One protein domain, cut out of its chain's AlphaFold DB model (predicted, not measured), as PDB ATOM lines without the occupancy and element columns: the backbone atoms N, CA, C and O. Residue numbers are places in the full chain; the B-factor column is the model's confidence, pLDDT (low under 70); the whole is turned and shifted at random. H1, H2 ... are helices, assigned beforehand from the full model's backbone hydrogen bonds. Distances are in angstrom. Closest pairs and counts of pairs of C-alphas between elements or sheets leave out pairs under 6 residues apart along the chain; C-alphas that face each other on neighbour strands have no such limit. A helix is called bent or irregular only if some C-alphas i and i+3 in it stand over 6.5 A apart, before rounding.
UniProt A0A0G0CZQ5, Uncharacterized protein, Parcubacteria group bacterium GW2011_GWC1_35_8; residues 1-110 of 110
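This is residues 1 to 110 of the 110 residues of an uncharacterized protein of Parcubacteria group bacterium GW2011_GWC1_35_8 (UniProt A0A0G0CZQ5). A long helical hairpin, closed only at one end: the very long helix H3 makes the length, and the bent helix H2 folds back beside it, packing on it with its second arm, H2b, near the link. At the far end of H2 the shorter helix H1 makes a corner with arm H2a, and residues 1 to 10 stick out. The printed part has 110 residues with three named helices, in the order H1, H2, H3, and no named strand; the class is all helix. The whole is extended, with a radius of gyration of the C-alphas of 22.9 A, and flat, its C-alphas spanning 76 by 39 by 12 A.

H1, residues 2 to 17, is joined by a tight link of one residue to H2, residues 19 to 54. By its hydrogen bonds H2 was assigned as one helix, but it is bent: C-alphas 34 and 37 are 6.6 A apart. Its arms, H2a of residues 19 to 34 and H2b of residues 37 to 54, stand at a steep tilt of 39 degrees. H1 touches H2a with residues 11 to 15 alone, and H2a touches H1 with residues 21 to 23 alone. Their closest C-alphas are those of Ala 15 and Phe 22, 5.4 A apart, and they run opposite ways at a steep tilt of 53 degrees. A short link of 8 residues leads to H3, residues 63 to 108. H2b and H3 form a helical hairpin, running opposite ways at a shallow tilt of 28 degrees. They touch through residues 46 to 54 of H2b and 63 to 69 of H3 alone; their closest C-alphas are those of Gly 53 and Lys 66, 4.4 A apart. H2a and H3 are only just apart, their closest C-alphas at 8.4 A. H1 is apart from H2b and from H3. Every O i to N i+4 pair is within hydrogen-bond range in H1, H2a and H2b; in H3 it is 40 of 42.

H1 begins at C-alpha 2, at (-4.292, 3.282, -58.021), and is 23.0 A long from first to last C-alpha. H2a measures 22.3 A and H2b 25.7 A; H2b ends at C-alpha 54, at (19.466, -24.857, -17.289). H3 measures 69.0 A and ends at C-alpha 108, at (6.851, -26.876, -82.595).

The two C-alphas farthest apart are those of Gly 59 and Glu 110, at 78.2 A. Residues 25 to 38, 77 to 93 and 99 to 110 stand free, as do residues 1 to 10. The printed part has no cut and no long link. The mean pLDDT of the printed part is 74.9; 45 residues, 1 to 28 and 94 to 110, are under 70.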
ATOM      1  N   MET A   1      -5.717   2.675 -53.885       54.25
ATOM      2  CA  MET A   1      -6.338   1.918 -54.998       54.25
ATOM      3  C   MET A   1      -5.522   1.982 -56.291       54.25
ATOM      4  O   MET A   1      -5.166   0.928 -56.793       54.25
ATOM      5  N   ILE A   2      -5.119   3.159 -56.792       56.53
ATOM      6  CA  ILE A   2      -4.292   3.282 -58.021       56.53
ATOM      7  C   ILE A   2      -2.975   2.478 -57.963       56.53
ATOM      8  O   ILE A   2      -2.635   1.771 -58.909       56.53
ATOM      9  N   PHE A   3      -2.281   2.479 -56.821       54.97
ATOM     10  CA  PHE A   3      -1.065   1.675 -56.624       54.97
ATOM     11  C   PHE A   3      -1.301   0.154 -56.626       54.97
ATOM     12  O   PHE A   3      -0.407  -0.602 -57.003       54.97
ATOM     13  N   GLN A   4      -2.494  -0.311 -56.238       53.12
ATOM     14  CA  GLN A   4      -2.847  -1.737 -56.290       53.12
ATOM     15  C   GLN A   4      -3.103  -2.179 -57.733       53.12
ATOM     16  O   GLN A   4      -2.645  -3.242 -58.130       53.12
ATOM     17  N   ILE A   5      -3.743  -1.328 -58.540       64.19
ATOM     18  CA  ILE A   5      -4.013  -1.595 -59.960       64.19
ATOM     19  C   ILE A   5      -2.702  -1.695 -60.755       64.19
ATOM     20  O   ILE A   5      -2.532  -2.613 -61.555       64.19
ATOM     21  N   LEU A   6      -1.732  -0.813 -60.482       67.69
ATOM     22  CA  LEU A   6      -0.397  -0.887 -61.090       67.69
ATOM     23  C   LEU A   6       0.372  -2.151 -60.669       67.69
ATOM     24  O   LEU A   6       1.026  -2.774 -61.507       67.69
ATOM     25  N   LYS A   7       0.254  -2.572 -59.401       57.38
ATOM     26  CA  LYS A   7       0.823  -3.841 -58.917       57.38
ATOM     27  C   LYS A   7       0.203  -5.053 -59.613       57.38
ATOM     28  O   LYS A   7       0.944  -5.928 -60.037       57.38
ATOM     29  N   ILE A   8      -1.121  -5.078 -59.776       59.84
ATOM     30  CA  ILE A   8      -1.838  -6.171 -60.452       59.84
ATOM     31  C   ILE A   8      -1.436  -6.248 -61.926       59.84
ATOM     32  O   ILE A   8      -1.191  -7.337 -62.430       59.84
ATOM     33  N   LYS A   9      -1.285  -5.106 -62.607       61.16
ATOM     34  CA  LYS A   9      -0.855  -5.078 -64.013       61.16
ATOM     35  C   LYS A   9       0.576  -5.602 -64.188       61.16
ATOM     36  O   LYS A   9       0.846  -6.345 -65.126       61.16
ATOM     37  N   LYS A  10       1.475  -5.263 -63.258       62.53
ATOM     38  CA  LYS A  10       2.853  -5.774 -63.241       62.53
ATOM     39  C   LYS A  10       2.910  -7.270 -62.898       62.53
ATOM     40  O   LYS A  10       3.619  -8.009 -63.568       62.53
ATOM     41  N   MET A  11       2.107  -7.716 -61.931       55.75
ATOM     42  CA  MET A  11       1.944  -9.132 -61.581       55.75
ATOM     43  C   MET A  11       1.361  -9.955 -62.736       55.75
ATOM     44  O   MET A  11       1.816 -11.065 -62.975       55.75
ATOM     45  N   ALA A  12       0.393  -9.410 -63.477       56.28
ATOM     46  CA  ALA A  12      -0.171 -10.056 -64.658       56.28
ATOM     47  C   ALA A  12       0.873 -10.189 -65.777       56.28
ATOM     48  O   ALA A  12       0.993 -11.258 -66.365       56.28
ATOM     49  N   SER A  13       1.686  -9.154 -66.016       58.25
ATOM     50  CA  SER A  13       2.805  -9.232 -66.971       58.25
ATOM     51  C   SER A  13       3.824 -10.302 -66.561       58.25
ATOM     52  O   SER A  13       4.156 -11.165 -67.364       58.25
ATOM     53  N   GLU A  14       4.242 -10.331 -65.290       56.88
ATOM     54  CA  GLU A  14       5.182 -11.340 -64.770       56.88
ATOM     55  C   GLU A  14       4.612 -12.771 -64.794       56.88
ATOM     56  O   GLU A  14       5.358 -13.727 -65.011       56.88
ATOM     57  N   ALA A  15       3.298 -12.933 -64.607       53.59
ATOM     58  CA  ALA A  15       2.616 -14.221 -64.732       53.59
ATOM     59  C   ALA A  15       2.554 -14.720 -66.182       53.59
ATOM     60  O   ALA A  15       2.579 -15.929 -66.405       53.59
ATOM     61  N   THR A  16       2.492 -13.801 -67.150       56.72
ATOM     62  CA  THR A  16       2.435 -14.132 -68.580       56.72
ATOM     63  C   THR A  16       3.831 -14.447 -69.129       56.72
ATOM     64  O   THR A  16       3.985 -15.404 -69.878       56.72
ATOM     65  N   ASP A  17       4.857 -13.710 -68.686       60.91
ATOM     66  CA  ASP A  17       6.246 -13.880 -69.143       60.91
ATOM     67  C   ASP A  17       6.985 -15.040 -68.448       60.91
ATOM     68  O   ASP A  17       7.940 -15.598 -68.994       60.91
ATOM     69  N   ASN A  18       6.617 -15.392 -67.207       58.69
ATOM     70  CA  ASN A  18       7.274 -16.480 -66.475       58.69
ATOM     71  C   ASN A  18       6.391 -17.070 -65.349       58.69
ATOM     72  O   ASN A  18       6.656 -16.864 -64.154       58.69
ATOM     73  N   PRO A  19       5.357 -17.859 -65.693       56.44
ATOM     74  CA  PRO A  19       4.368 -18.360 -64.733       56.44
ATOM     75  C   PRO A  19       4.991 -19.185 -63.596       56.44
ATOM     76  O   PRO A  19       4.545 -19.103 -62.447       56.44
ATOM     77  N   GLY A  20       6.075 -19.923 -63.863       57.66
ATOM     78  CA  GLY A  20       6.802 -20.685 -62.840       57.66
ATOM     79  C   GLY A  20       7.503 -19.803 -61.799       57.66
ATOM     80  O   GLY A  20       7.510 -20.121 -60.606       57.66
ATOM     81  N   LYS A  21       8.053 -18.656 -62.215       60.12
ATOM     82  CA  LYS A  21       8.746 -17.706 -61.329       60.12
ATOM     83  C   LYS A  21       7.757 -16.879 -60.501       60.12
ATOM     84  O   LYS A  21       7.997 -16.633 -59.323       60.12
ATOM     85  N   PHE A  22       6.620 -16.528 -61.097       60.53
ATOM     86  CA  PHE A  22       5.519 -15.848 -60.420       60.53
ATOM     87  C   PHE A  22       4.872 -16.728 -59.339       60.53
ATOM     88  O   PHE A  22       4.754 -16.324 -58.182       60.53
ATOM     89  N   THR A  23       4.540 -17.973 -59.693       61.22
ATOM     90  CA  THR A  23       3.897 -18.927 -58.776       61.22
ATOM     91  C   THR A  23       4.837 -19.313 -57.632       61.22
ATOM     92  O   THR A  23       4.443 -19.292 -56.469       61.22
ATOM     93  N   SER A  24       6.115 -19.583 -57.922       59.03
ATOM     94  CA  SER A  24       7.109 -19.864 -56.874       59.03
ATOM     95  C   SER A  24       7.416 -18.652 -55.983       59.03
ATOM     96  O   SER A  24       7.652 -18.830 -54.789       59.03
ATOM     97  N   GLY A  25       7.367 -17.429 -56.525       65.94
ATOM     98  CA  GLY A  25       7.534 -16.184 -55.771       65.94
ATOM     99  C   GLY A  25       6.420 -15.955 -54.749       65.94
ATOM    100  O   GLY A  25       6.711 -15.761 -53.569       65.94
ATOM    101  N   GLN A  26       5.156 -16.065 -55.169       65.88
ATOM    102  CA  GLN A  26       4.013 -15.899 -54.263       65.88
ATOM    103  C   GLN A  26       3.911 -17.019 -53.227       65.88
ATOM    104  O   GLN A  26       3.669 -16.749 -52.052       65.88
ATOM    105  N   ILE A  27       4.148 -18.273 -53.633       66.69
ATOM    106  CA  ILE A  27       4.156 -19.405 -52.698       66.69
ATOM    107  C   ILE A  27       5.248 -19.207 -51.648       66.69
ATOM    108  O   ILE A  27       5.000 -19.457 -50.473       66.69
ATOM    109  N   ARG A  28       6.435 -18.720 -52.033       69.00
ATOM    110  CA  ARG A  28       7.516 -18.427 -51.087       69.00
ATOM    111  C   ARG A  28       7.124 -17.331 -50.101       69.00
ATOM    112  O   ARG A  28       7.394 -17.481 -48.917       69.00
ATOM    113  N   GLU A  29       6.501 -16.253 -50.562       72.50
ATOM    114  CA  GLU A  29       6.099 -15.131 -49.705       72.50
ATOM    115  C   GLU A  29       4.999 -15.539 -48.703       72.50
ATOM    116  O   GLU A  29       5.081 -15.227 -47.510       72.50
ATOM    117  N   LEU A  30       4.030 -16.347 -49.151       72.81
ATOM    118  CA  LEU A  30       3.018 -16.975 -48.295       72.81
ATOM    119  C   LEU A  30       3.627 -17.970 -47.302       72.81
ATOM    120  O   LEU A  30       3.319 -17.915 -46.116       72.81
ATOM    121  N   PHE A  31       4.533 -18.844 -47.748       71.31
ATOM    122  CA  PHE A  31       5.223 -19.780 -46.857       71.31
ATOM    123  C   PHE A  31       6.017 -19.045 -45.782       71.31
ATOM    124  O   PHE A  31       5.938 -19.400 -44.614       71.31
ATOM    125  N   VAL A  32       6.769 -18.011 -46.165       75.75
ATOM    126  CA  VAL A  32       7.601 -17.231 -45.244       75.75
ATOM    127  C   VAL A  32       6.731 -16.513 -44.211       75.75
ATOM    128  O   VAL A  32       6.988 -16.638 -43.018       75.75
ATOM    129  N   SER A  33       5.669 -15.826 -44.637       76.44
ATOM    130  CA  SER A  33       4.758 -15.130 -43.715       76.44
ATOM    131  C   SER A  33       4.006 -16.086 -42.781       76.44
ATOM    132  O   SER A  33       3.890 -15.803 -41.588       76.44
ATOM    133  N   MET A  34       3.570 -17.245 -43.283       79.62
ATOM    134  CA  MET A  34       2.870 -18.257 -42.490       79.62
ATOM    135  C   MET A  34       3.793 -18.986 -41.501       79.62
ATOM    136  O   MET A  34       3.346 -19.333 -40.412       79.62
ATOM    137  N   LEU A  35       5.070 -19.206 -41.840       82.75
ATOM    138  CA  LEU A  35       6.029 -19.890 -40.960       82.75
ATOM    139  C   LEU A  35       6.712 -18.972 -39.947       82.75
ATOM    140  O   LEU A  35       7.073 -19.453 -38.875       82.75
ATOM    141  N   ILE A  36       6.895 -17.681 -40.244       83.88
ATOM    142  CA  ILE A  36       7.631 -16.767 -39.355       83.88
ATOM    143  C   ILE A  36       6.967 -16.657 -37.980       83.88
ATOM    144  O   ILE A  36       7.650 -16.801 -36.967       83.88
ATOM    145  N   ALA A  37       5.655 -16.412 -37.922       85.12
ATOM    146  CA  ALA A  37       4.980 -16.183 -36.645       85.12
ATOM    147  C   ALA A  37       5.000 -17.427 -35.727       85.12
ATOM    148  O   ALA A  37       5.425 -17.298 -34.575       85.12
ATOM    149  N   PRO A  38       4.656 -18.641 -36.206       87.75
ATOM    150  CA  PRO A  38       4.814 -19.865 -35.420       87.75
ATOM    151  C   PRO A  38       6.266 -20.130 -35.015       87.75
ATOM    152  O   PRO A  38       6.519 -20.551 -33.888       87.75
ATOM    153  N   LEU A  39       7.230 -19.864 -35.904       88.00
ATOM    154  CA  LEU A  39       8.648 -20.086 -35.623       88.00
ATOM    155  C   LEU A  39       9.147 -19.195 -34.481       88.00
ATOM    156  O   LEU A  39       9.856 -19.676 -33.598       88.00
ATOM    157  N   LEU A  40       8.743 -17.922 -34.466       91.38
ATOM    158  CA  LEU A  40       9.061 -16.996 -33.377       91.38
ATOM    159  C   LEU A  40       8.454 -17.454 -32.049       91.38
ATOM    160  O   LEU A  40       9.135 -17.416 -31.025       91.38
ATOM    161  N   PHE A  41       7.208 -17.933 -32.065       92.69
ATOM    162  CA  PHE A  41       6.554 -18.454 -30.865       92.69
ATOM    163  C   PHE A  41       7.280 -19.682 -30.300       92.69
ATOM    164  O   PHE A  41       7.571 -19.741 -29.105       92.69
ATOM    165  N   VAL A  42       7.633 -20.637 -31.166       92.88
ATOM    166  CA  VAL A  42       8.416 -21.817 -30.781       92.88
ATOM    167  C   VAL A  42       9.762 -21.393 -30.196       92.88
ATOM    168  O   VAL A  42      10.122 -21.846 -29.113       92.88
ATOM    169  N   LEU A  43      10.480 -20.479 -30.855       93.44
ATOM    170  CA  LEU A  43      11.772 -19.981 -30.381       93.44
ATOM    171  C   LEU A  43      11.663 -19.338 -28.992       93.44
ATOM    172  O   LEU A  43      12.501 -19.595 -28.129       93.44
ATOM    173  N   PHE A  44      10.602 -18.571 -28.743       95.38
ATOM    174  CA  PHE A  44      10.343 -17.977 -27.433       95.38
ATOM    175  C   PHE A  44      10.104 -19.036 -26.346       95.38
ATOM    176  O   PHE A  44      10.688 -18.956 -25.265       95.38
ATOM    177  N   LEU A  45       9.320 -20.080 -26.644       93.62
ATOM    178  CA  LEU A  45       9.123 -21.209 -25.728       93.62
ATOM    179  C   LEU A  45      10.434 -21.943 -25.419       93.62
ATOM    180  O   LEU A  45      10.685 -22.279 -24.263       93.62
ATOM    181  N   PHE A  46      11.297 -22.145 -26.419       94.81
ATOM    182  CA  PHE A  46      12.618 -22.745 -26.209       94.81
ATOM    183  C   PHE A  46      13.479 -21.931 -25.253       94.81
ATOM    184  O   PHE A  46      14.123 -22.512 -24.382       94.81
ATOM    185  N   VAL A  47      13.474 -20.605 -25.389       93.94
ATOM    186  CA  VAL A  47      14.208 -19.712 -24.485       93.94
ATOM    187  C   VAL A  47      13.685 -19.851 -23.056       93.94
ATOM    188  O   VAL A  47      14.482 -20.010 -22.134       93.94
ATOM    189  N   ILE A  48      12.364 -19.878 -22.860       92.31
ATOM    190  CA  ILE A  48      11.764 -20.069 -21.532       92.31
ATOM    191  C   ILE A  48      12.172 -21.421 -20.935       92.31
ATOM    192  O   ILE A  48      12.638 -21.477 -19.796       92.31
ATOM    193  N   PHE A  49      12.043 -22.509 -21.699       92.31
ATOM    194  CA  PHE A  49      12.428 -23.845 -21.236       92.31
ATOM    195  C   PHE A  49      13.921 -23.945 -20.949       92.31
ATOM    196  O   PHE A  49      14.314 -24.608 -19.990       92.31
ATOM    197  N   PHE A  50      14.754 -23.260 -21.729       92.31
ATOM    198  CA  PHE A  50      16.186 -23.201 -21.488       92.31
ATOM    199  C   PHE A  50      16.505 -22.477 -20.176       92.31
ATOM    200  O   PHE A  50      17.257 -22.999 -19.355       92.31
ATOM    201  N   ILE A  51      15.894 -21.311 -19.944       92.62
ATOM    202  CA  ILE A  51      16.084 -20.537 -18.712       92.62
ATOM    203  C   ILE A  51      15.641 -21.366 -17.501       92.62
ATOM    204  O   ILE A  51      16.427 -21.547 -16.572       92.62
ATOM    205  N   LEU A  52      14.434 -21.936 -17.527       90.75
ATOM    206  CA  LEU A  52      13.899 -22.742 -16.421       90.75
ATOM    207  C   LEU A  52      14.646 -24.068 -16.217       90.75
ATOM    208  O   LEU A  52      14.772 -24.559 -15.098       90.75
ATOM    209  N   GLY A  53      15.120 -24.676 -17.300       91.81
ATOM    210  CA  GLY A  53      15.798 -25.963 -17.254       91.81
ATOM    211  C   GLY A  53      17.258 -25.846 -16.836       91.81
ATOM    212  O   GLY A  53      17.727 -26.654 -16.044       91.81
ATOM    213  N   PHE A  54      18.001 -24.872 -17.360       90.38
ATOM    214  CA  PHE A  54      19.466 -24.857 -17.289       90.38
ATOM    215  C   PHE A  54      20.048 -23.699 -16.486       90.38
ATOM    216  O   PHE A  54      21.227 -23.753 -16.144       90.38
ATOM    217  N   THR A  55      19.253 -22.682 -16.155       90.62
ATOM    218  CA  THR A  55      19.736 -21.516 -15.409       90.62
ATOM    219  C   THR A  55      19.134 -21.455 -14.010       90.62
ATOM    220  O   THR A  55      18.132 -22.096 -13.707       90.62
ATOM    221  N   THR A  56      19.753 -20.669 -13.133       87.06
ATOM    222  CA  THR A  56      19.266 -20.426 -11.768       87.06
ATOM    223  C   THR A  56      18.387 -19.181 -11.647       87.06
ATOM    224  O   THR A  56      17.878 -18.911 -10.563       87.06
ATOM    225  N   LEU A  57      18.161 -18.451 -12.748       82.69
ATOM    226  CA  LEU A  57      17.478 -17.149 -12.775       82.69
ATOM    227  C   LEU A  57      16.070 -17.154 -12.157       82.69
ATOM    228  O   LEU A  57      15.639 -16.132 -11.638       82.69
ATOM    229  N   LEU A  58      15.359 -18.285 -12.203       81.50
ATOM    230  CA  LEU A  58      13.961 -18.407 -11.766       81.50
ATOM    231  C   LEU A  58      13.756 -19.482 -10.684       81.50
ATOM    232  O   LEU A  58      12.699 -20.100 -10.613       81.50
ATOM    233  N   GLY A  59      14.766 -19.723  -9.843       78.69
ATOM    234  CA  GLY A  59      14.655 -20.680  -8.731       78.69
ATOM    235  C   GLY A  59      15.335 -22.032  -8.959       78.69
ATOM    236  O   GLY A  59      15.161 -22.939  -8.152       78.69
ATOM    237  N   GLY A  60      16.162 -22.153 -10.002       73.31
ATOM    238  CA  GLY A  60      17.066 -23.290 -10.197       73.31
ATOM    239  C   GLY A  60      16.751 -24.156 -11.418       73.31
ATOM    240  O   GLY A  60      15.693 -24.015 -12.027       73.31
ATOM    241  N   PRO A  61      17.675 -25.066 -11.783       83.56
ATOM    242  CA  PRO A  61      17.495 -25.950 -12.921       83.56
ATOM    243  C   PRO A  61      16.468 -27.035 -12.594       83.56
ATOM    244  O   PRO A  61      16.782 -28.072 -12.003       83.56
ATOM    245  N   PHE A  62      15.231 -26.817 -13.019       89.94
ATOM    246  CA  PHE A  62      14.179 -27.809 -12.885       89.94
ATOM    247  C   PHE A  62      14.404 -28.940 -13.898       89.94
ATOM    248  O   PHE A  62      14.304 -28.742 -15.112       89.94
ATOM    249  N   LEU A  63      14.672 -30.154 -13.404       89.25
ATOM    250  CA  LEU A  63      14.890 -31.341 -14.246       89.25
ATOM    251  C   LEU A  63      13.745 -31.564 -15.244       89.25
ATOM    252  O   LEU A  63      14.000 -31.871 -16.406       89.25
ATOM    253  N   PHE A  64      12.500 -31.333 -14.824       90.19
ATOM    254  CA  PHE A  64      11.316 -31.429 -15.681       90.19
ATOM    255  C   PHE A  64      11.422 -30.555 -16.942       90.19
ATOM    256  O   PHE A  64      11.203 -31.041 -18.052       90.19
ATOM    257  N   PHE A  65      11.843 -29.295 -16.795       92.00
ATOM    258  CA  PHE A  65      12.000 -28.375 -17.923       92.00
ATOM    259  C   PHE A  65      13.197 -28.731 -18.813       92.00
ATOM    260  O   PHE A  65      13.122 -28.526 -20.022       92.00
ATOM    261  N   LYS A  66      14.260 -29.345 -18.267       91.88
ATOM    262  CA  LYS A  66      15.341 -29.916 -19.095       91.88
ATOM    263  C   LYS A  66      14.829 -31.038 -19.998       91.88
ATOM    264  O   LYS A  66      15.158 -31.058 -21.181       91.88
ATOM    265  N   PHE A  67      14.029 -31.961 -19.460       94.12
ATOM    266  CA  PHE A  67      13.443 -33.046 -20.254       94.12
ATOM    267  C   PHE A  67      12.495 -32.509 -21.330       94.12
ATOM    268  O   PHE A  67      12.615 -32.895 -22.491       94.12
ATOM    269  N   LEU A  68      11.613 -31.572 -20.971       93.75
ATOM    270  CA  LEU A  68      10.732 -30.887 -21.921       93.75
ATOM    271  C   LEU A  68      11.509 -30.192 -23.037       93.75
ATOM    272  O   LEU A  68      11.171 -30.376 -24.201       93.75
ATOM    273  N   PHE A  69      12.575 -29.461 -22.700       94.81
ATOM    274  CA  PHE A  69      13.434 -28.808 -23.685       94.81
ATOM    275  C   PHE A  69      13.959 -29.809 -24.718       94.81
ATOM    276  O   PHE A  69      13.804 -29.585 -25.915       94.81
ATOM    277  N   TRP A  70      14.524 -30.935 -24.274       95.25
ATOM    278  CA  TRP A  70      15.071 -31.950 -25.180       95.25
ATOM    279  C   TRP A  70      13.999 -32.639 -26.026       95.25
ATOM    280  O   TRP A  70      14.200 -32.821 -27.226       95.25
ATOM    281  N   ILE A  71      12.852 -32.985 -25.436       95.25
ATOM    282  CA  ILE A  71      11.738 -33.599 -26.170       95.25
ATOM    283  C   ILE A  71      11.225 -32.639 -27.245       95.25
ATOM    284  O   ILE A  71      11.140 -33.007 -28.418       95.25
ATOM    285  N   SER A  72      10.943 -31.387 -26.874       93.69
ATOM    286  CA  SER A  72      10.530 -30.357 -27.825       93.69
ATOM    287  C   SER A  72      11.591 -30.143 -28.903       93.69
ATOM    288  O   SER A  72      11.241 -30.016 -30.076       93.69
ATOM    289  N   PHE A  73      12.880 -30.143 -28.543       93.38
ATOM    290  CA  PHE A  73      13.989 -29.962 -29.484       93.38
ATOM    291  C   PHE A  73      14.003 -31.041 -30.565       93.38
ATOM    292  O   PHE A  73      14.065 -30.730 -31.754       93.38
ATOM    293  N   ILE A  74      13.872 -32.306 -30.160       96.19
ATOM    294  CA  ILE A  74      13.838 -33.448 -31.079       96.19
ATOM    295  C   ILE A  74      12.622 -33.369 -32.010       96.19
ATOM    296  O   ILE A  74      12.749 -33.628 -33.210       96.19
ATOM    297  N   ILE A  75      11.454 -32.980 -31.488       94.25
ATOM    298  CA  ILE A  75      10.233 -32.819 -32.291       94.25
ATOM    299  C   ILE A  75      10.427 -31.723 -33.344       94.25
ATOM    300  O   ILE A  75      10.155 -31.950 -34.522       94.25
ATOM    301  N   VAL A  76      10.943 -30.556 -32.949       92.25
ATOM    302  CA  VAL A  76      11.171 -29.442 -33.881       92.25
ATOM    303  C   VAL A  76      12.212 -29.796 -34.934       92.25
ATOM    304  O   VAL A  76      11.978 -29.539 -36.114       92.25
ATOM    305  N   LEU A  77      13.314 -30.445 -34.548       93.94
ATOM    306  CA  LEU A  77      14.309 -30.940 -35.501       93.94
ATOM    307  C   LEU A  77      13.701 -31.923 -36.502       93.94
ATOM    308  O   LEU A  77      13.969 -31.822 -37.698       93.94
ATOM    309  N   SER A  78      12.857 -32.838 -36.026       94.19
ATOM    310  CA  SER A  78      12.178 -33.812 -36.880       94.19
ATOM    311  C   SER A  78      11.266 -33.112 -37.891       94.19
ATOM    312  O   SER A  78      11.356 -33.383 -39.087       94.19
ATOM    313  N   ILE A  79      10.449 -32.150 -37.448       91.44
ATOM    314  CA  ILE A  79       9.582 -31.353 -38.333       91.44
ATOM    315  C   ILE A  79      10.411 -30.583 -39.368       91.44
ATOM    316  O   ILE A  79      10.094 -30.625 -40.558       91.44
ATOM    317  N   PHE A  80      11.495 -29.921 -38.953       89.25
ATOM    318  CA  PHE A  80      12.385 -29.201 -39.869       89.25
ATOM    319  C   PHE A  80      13.022 -30.127 -40.906       89.25
ATOM    320  O   PHE A  80      13.057 -29.793 -42.090       89.25
ATOM    321  N   TYR A  81      13.478 -31.306 -40.486       93.00
ATOM    322  CA  TYR A  81      14.014 -32.318 -41.390       93.00
ATOM    323  C   TYR A  81      12.974 -32.750 -42.437       93.00
ATOM    324  O   TYR A  81      13.276 -32.783 -43.635       93.00
ATOM    325  N   PHE A  82      11.728 -33.000 -42.019       91.69
ATOM    326  CA  PHE A  82      10.627 -33.309 -42.937       91.69
ATOM    327  C   PHE A  82      10.318 -32.152 -43.897       91.69
ATOM    328  O   PHE A  82      10.180 -32.388 -45.098       91.69
ATOM    329  N   LEU A  83      10.268 -30.907 -43.411       86.88
ATOM    330  CA  LEU A  83      10.042 -29.722 -44.248       86.88
ATOM    331  C   LEU A  83      11.129 -29.558 -45.315       86.88
ATOM    332  O   LEU A  83      10.814 -29.309 -46.479       86.88
ATOM    333  N   ILE A  84      12.400 -29.748 -44.950       87.19
ATOM    334  CA  ILE A  84      13.521 -29.705 -45.898       87.19
ATOM    335  C   ILE A  84      13.361 -30.795 -46.960       87.19
ATOM    336  O   ILE A  84      13.534 -30.524 -48.149       87.19
ATOM    337  N   LYS A  85      12.990 -32.013 -46.552       89.31
ATOM    338  CA  LYS A  85      12.777 -33.134 -47.474       89.31
ATOM    339  C   LYS A  85      11.644 -32.848 -48.465       89.31
ATOM    340  O   LYS A  85      11.810 -33.086 -49.661       89.31
ATOM    341  N   ILE A  86      10.531 -32.278 -47.997       85.00
ATOM    342  CA  ILE A  86       9.411 -31.851 -48.852       85.00
ATOM    343  C   ILE A  86       9.863 -30.754 -49.821       85.00
ATOM    344  O   ILE A  86       9.612 -30.853 -51.019       85.00
ATOM    345  N   TYR A  87      10.580 -29.737 -49.335       79.69
ATOM    346  CA  TYR A  87      11.088 -28.657 -50.180       79.69
ATOM    347  C   TYR A  87      12.028 -29.170 -51.282       79.69
ATOM    348  O   TYR A  87      11.923 -28.754 -52.437       79.69
ATOM    349  N   GLN A  88      12.921 -30.109 -50.956       81.69
ATOM    350  CA  GLN A  88      13.793 -30.752 -51.941       81.69
ATOM    351  C   GLN A  88      12.999 -31.547 -52.983       81.69
ATOM    352  O   GLN A  88      13.315 -31.470 -54.171       81.69
ATOM    353  N   LEU A  89      11.954 -32.264 -52.558       80.50
ATOM    354  CA  LEU A  89      11.088 -33.035 -53.448       80.50
ATOM    355  C   LEU A  89      10.331 -32.123 -54.419       80.50
ATOM    356  O   LEU A  89      10.381 -32.351 -55.626       80.50
ATOM    357  N   ILE A  90       9.727 -31.043 -53.915       76.56
ATOM    358  CA  ILE A  90       9.065 -30.026 -54.747       76.56
ATOM    359  C   ILE A  90      10.063 -29.453 -55.754       76.56
ATOM    360  O   ILE A  90       9.793 -29.455 -56.950       76.56
ATOM    361  N   ARG A  91      11.256 -29.045 -55.298       72.06
ATOM    362  CA  ARG A  91      12.297 -28.488 -56.172       72.06
ATOM    363  C   ARG A  91      12.734 -29.463 -57.270       72.06
ATOM    364  O   ARG A  91      12.994 -29.024 -58.387       72.06
ATOM    365  N   SER A  92      12.834 -30.756 -56.960       74.25
ATOM    366  CA  SER A  92      13.181 -31.799 -57.934       74.25
ATOM    367  C   SER A  92      12.102 -31.939 -59.013       74.25
ATOM    368  O   SER A  92      12.405 -31.896 -60.205       74.25
ATOM    369  N   LEU A  93      10.831 -31.991 -58.602       75.25
ATOM    370  CA  LEU A  93       9.693 -32.065 -59.521       75.25
ATOM    371  C   LEU A  93       9.565 -30.804 -60.385       75.25
ATOM    372  O   LEU A  93       9.310 -30.904 -61.583       75.25
ATOM    373  N   THR A  94       9.805 -29.618 -59.815       65.06
ATOM    374  CA  THR A  94       9.788 -28.361 -60.574       65.06
ATOM    375  C   THR A  94      10.878 -28.331 -61.647       65.06
ATOM    376  O   THR A  94      10.614 -27.880 -62.757       65.06
ATOM    377  N   LYS A  95      12.084 -28.845 -61.363       59.72
ATOM    378  CA  LYS A  95      13.146 -28.948 -62.378       59.72
ATOM    379  C   LYS A  95      12.749 -29.872 -63.535       59.72
ATOM    380  O   LYS A  95      12.914 -29.483 -64.687       59.72
ATOM    381  N   GLY A  96      12.171 -31.037 -63.235       59.62
ATOM    382  CA  GLY A  96      11.729 -31.991 -64.260       59.62
ATOM    383  C   GLY A  96      10.578 -31.473 -65.134       59.62
ATOM    384  O   GLY A  96      10.558 -31.716 -66.340       59.62
ATOM    385  N   ALA A  97       9.645 -30.713 -64.552       57.94
ATOM    386  CA  ALA A  97       8.551 -30.085 -65.296       57.94
ATOM    387  C   ALA A  97       9.051 -28.986 -66.256       57.94
ATOM    388  O   ALA A  97       8.620 -28.921 -67.401       57.94
ATOM    389  N   VAL A  98      10.012 -28.160 -65.828       56.31
ATOM    390  CA  VAL A  98      10.575 -27.091 -66.673       56.31
ATOM    391  C   VAL A  98      11.363 -27.656 -67.860       56.31
ATOM    392  O   VAL A  98      11.226 -27.160 -68.977       56.31
ATOM    393  N   GLU A  99      12.135 -28.729 -67.662       57.12
ATOM    394  CA  GLU A  99      12.854 -29.396 -68.762       57.12
ATOM    395  C   GLU A  99      11.919 -30.050 -69.787       57.12
ATOM    396  O   GLU A  99      12.234 -30.094 -70.979       57.12
ATOM    397  N   SER A 100      10.763 -30.553 -69.348       54.84
ATOM    398  CA  SER A 100       9.781 -31.171 -70.240       54.84
ATOM    399  C   SER A 100       8.960 -30.139 -71.016       54.84
ATOM    400  O   SER A 100       8.675 -30.376 -72.186       54.84
ATOM    401  N   THR A 101       8.656 -28.971 -70.442       54.41
ATOM    402  CA  THR A 101       7.997 -27.877 -71.179       54.41
ATOM    403  C   THR A 101       8.921 -27.240 -72.227       54.41
ATOM    404  O   THR A 101       8.487 -27.020 -73.356       54.41
ATOM    405  N   LEU A 102      10.211 -27.039 -71.921       51.22
ATOM    406  CA  LEU A 102      11.181 -26.478 -72.879       51.22
ATOM    407  C   LEU A 102      11.430 -27.381 -74.102       51.22
ATOM    408  O   LEU A 102      11.640 -26.879 -75.203       51.22
ATOM    409  N   LYS A 103      11.360 -28.710 -73.941       48.16
ATOM    410  CA  LYS A 103      11.477 -29.661 -75.065       48.16
ATOM    411  C   LYS A 103      10.263 -29.678 -75.998       48.16
ATOM    412  O   LYS A 103      10.387 -30.132 -77.133       48.16
ATOM    413  N   VAL A 104       9.093 -29.243 -75.529       52.19
ATOM    414  CA  VAL A 104       7.875 -29.204 -76.353       52.19
ATOM    415  C   VAL A 104       7.878 -27.971 -77.253       52.19
ATOM    416  O   VAL A 104       7.583 -28.106 -78.436       52.19
ATOM    417  N   GLU A 105       8.296 -26.804 -76.751       43.91
ATOM    418  CA  GLU A 105       8.420 -25.592 -77.582       43.91
ATOM    419  C   GLU A 105       9.456 -25.746 -78.700       43.91
ATOM    420  O   GLU A 105       9.181 -25.364 -79.836       43.91
ATOM    421  N   SER A 106      10.603 -26.383 -78.439       47.53
ATOM    422  CA  SER A 106      11.618 -26.590 -79.483       47.53
ATOM    423  C   SER A 106      11.164 -27.531 -80.604       47.53
ATOM    424  O   SER A 106      11.753 -27.514 -81.673       47.53
ATOM    425  N   LYS A 107      10.131 -28.355 -80.372       40.72
ATOM    426  CA  LYS A 107       9.599 -29.300 -81.367       40.72
ATOM    427  C   LYS A 107       8.462 -28.716 -82.215       40.72
ATOM    428  O   LYS A 107       8.070 -29.331 -83.194       40.72
ATOM    429  N   ILE A 108       7.904 -27.568 -81.828       50.81
ATOM    430  CA  ILE A 108       6.851 -26.876 -82.595       50.81
ATOM    431  C   ILE A 108       7.473 -25.889 -83.604       50.81
ATOM    432  O   ILE A 108       6.792 -25.436 -84.519       50.81
ATOM    433  N   ILE A 109       8.762 -25.564 -83.445       48.47
ATOM    434  CA  ILE A 109       9.493 -24.599 -84.282       48.47
ATOM    435  C   ILE A 109      10.327 -25.294 -85.388       48.47
ATOM    436  O   ILE A 109      10.852 -24.603 -86.258       48.47
ATOM    437  N   GLU A 110      10.421 -26.631 -85.401       40.22
ATOM    438  CA  GLU A 110      11.000 -27.408 -86.523       40.22
ATOM    439  C   GLU A 110       9.962 -27.788 -87.585       40.22
ATOM    440  O   GLU A 110       8.864 -28.263 -87.208       40.22
TER     441      GLU A 110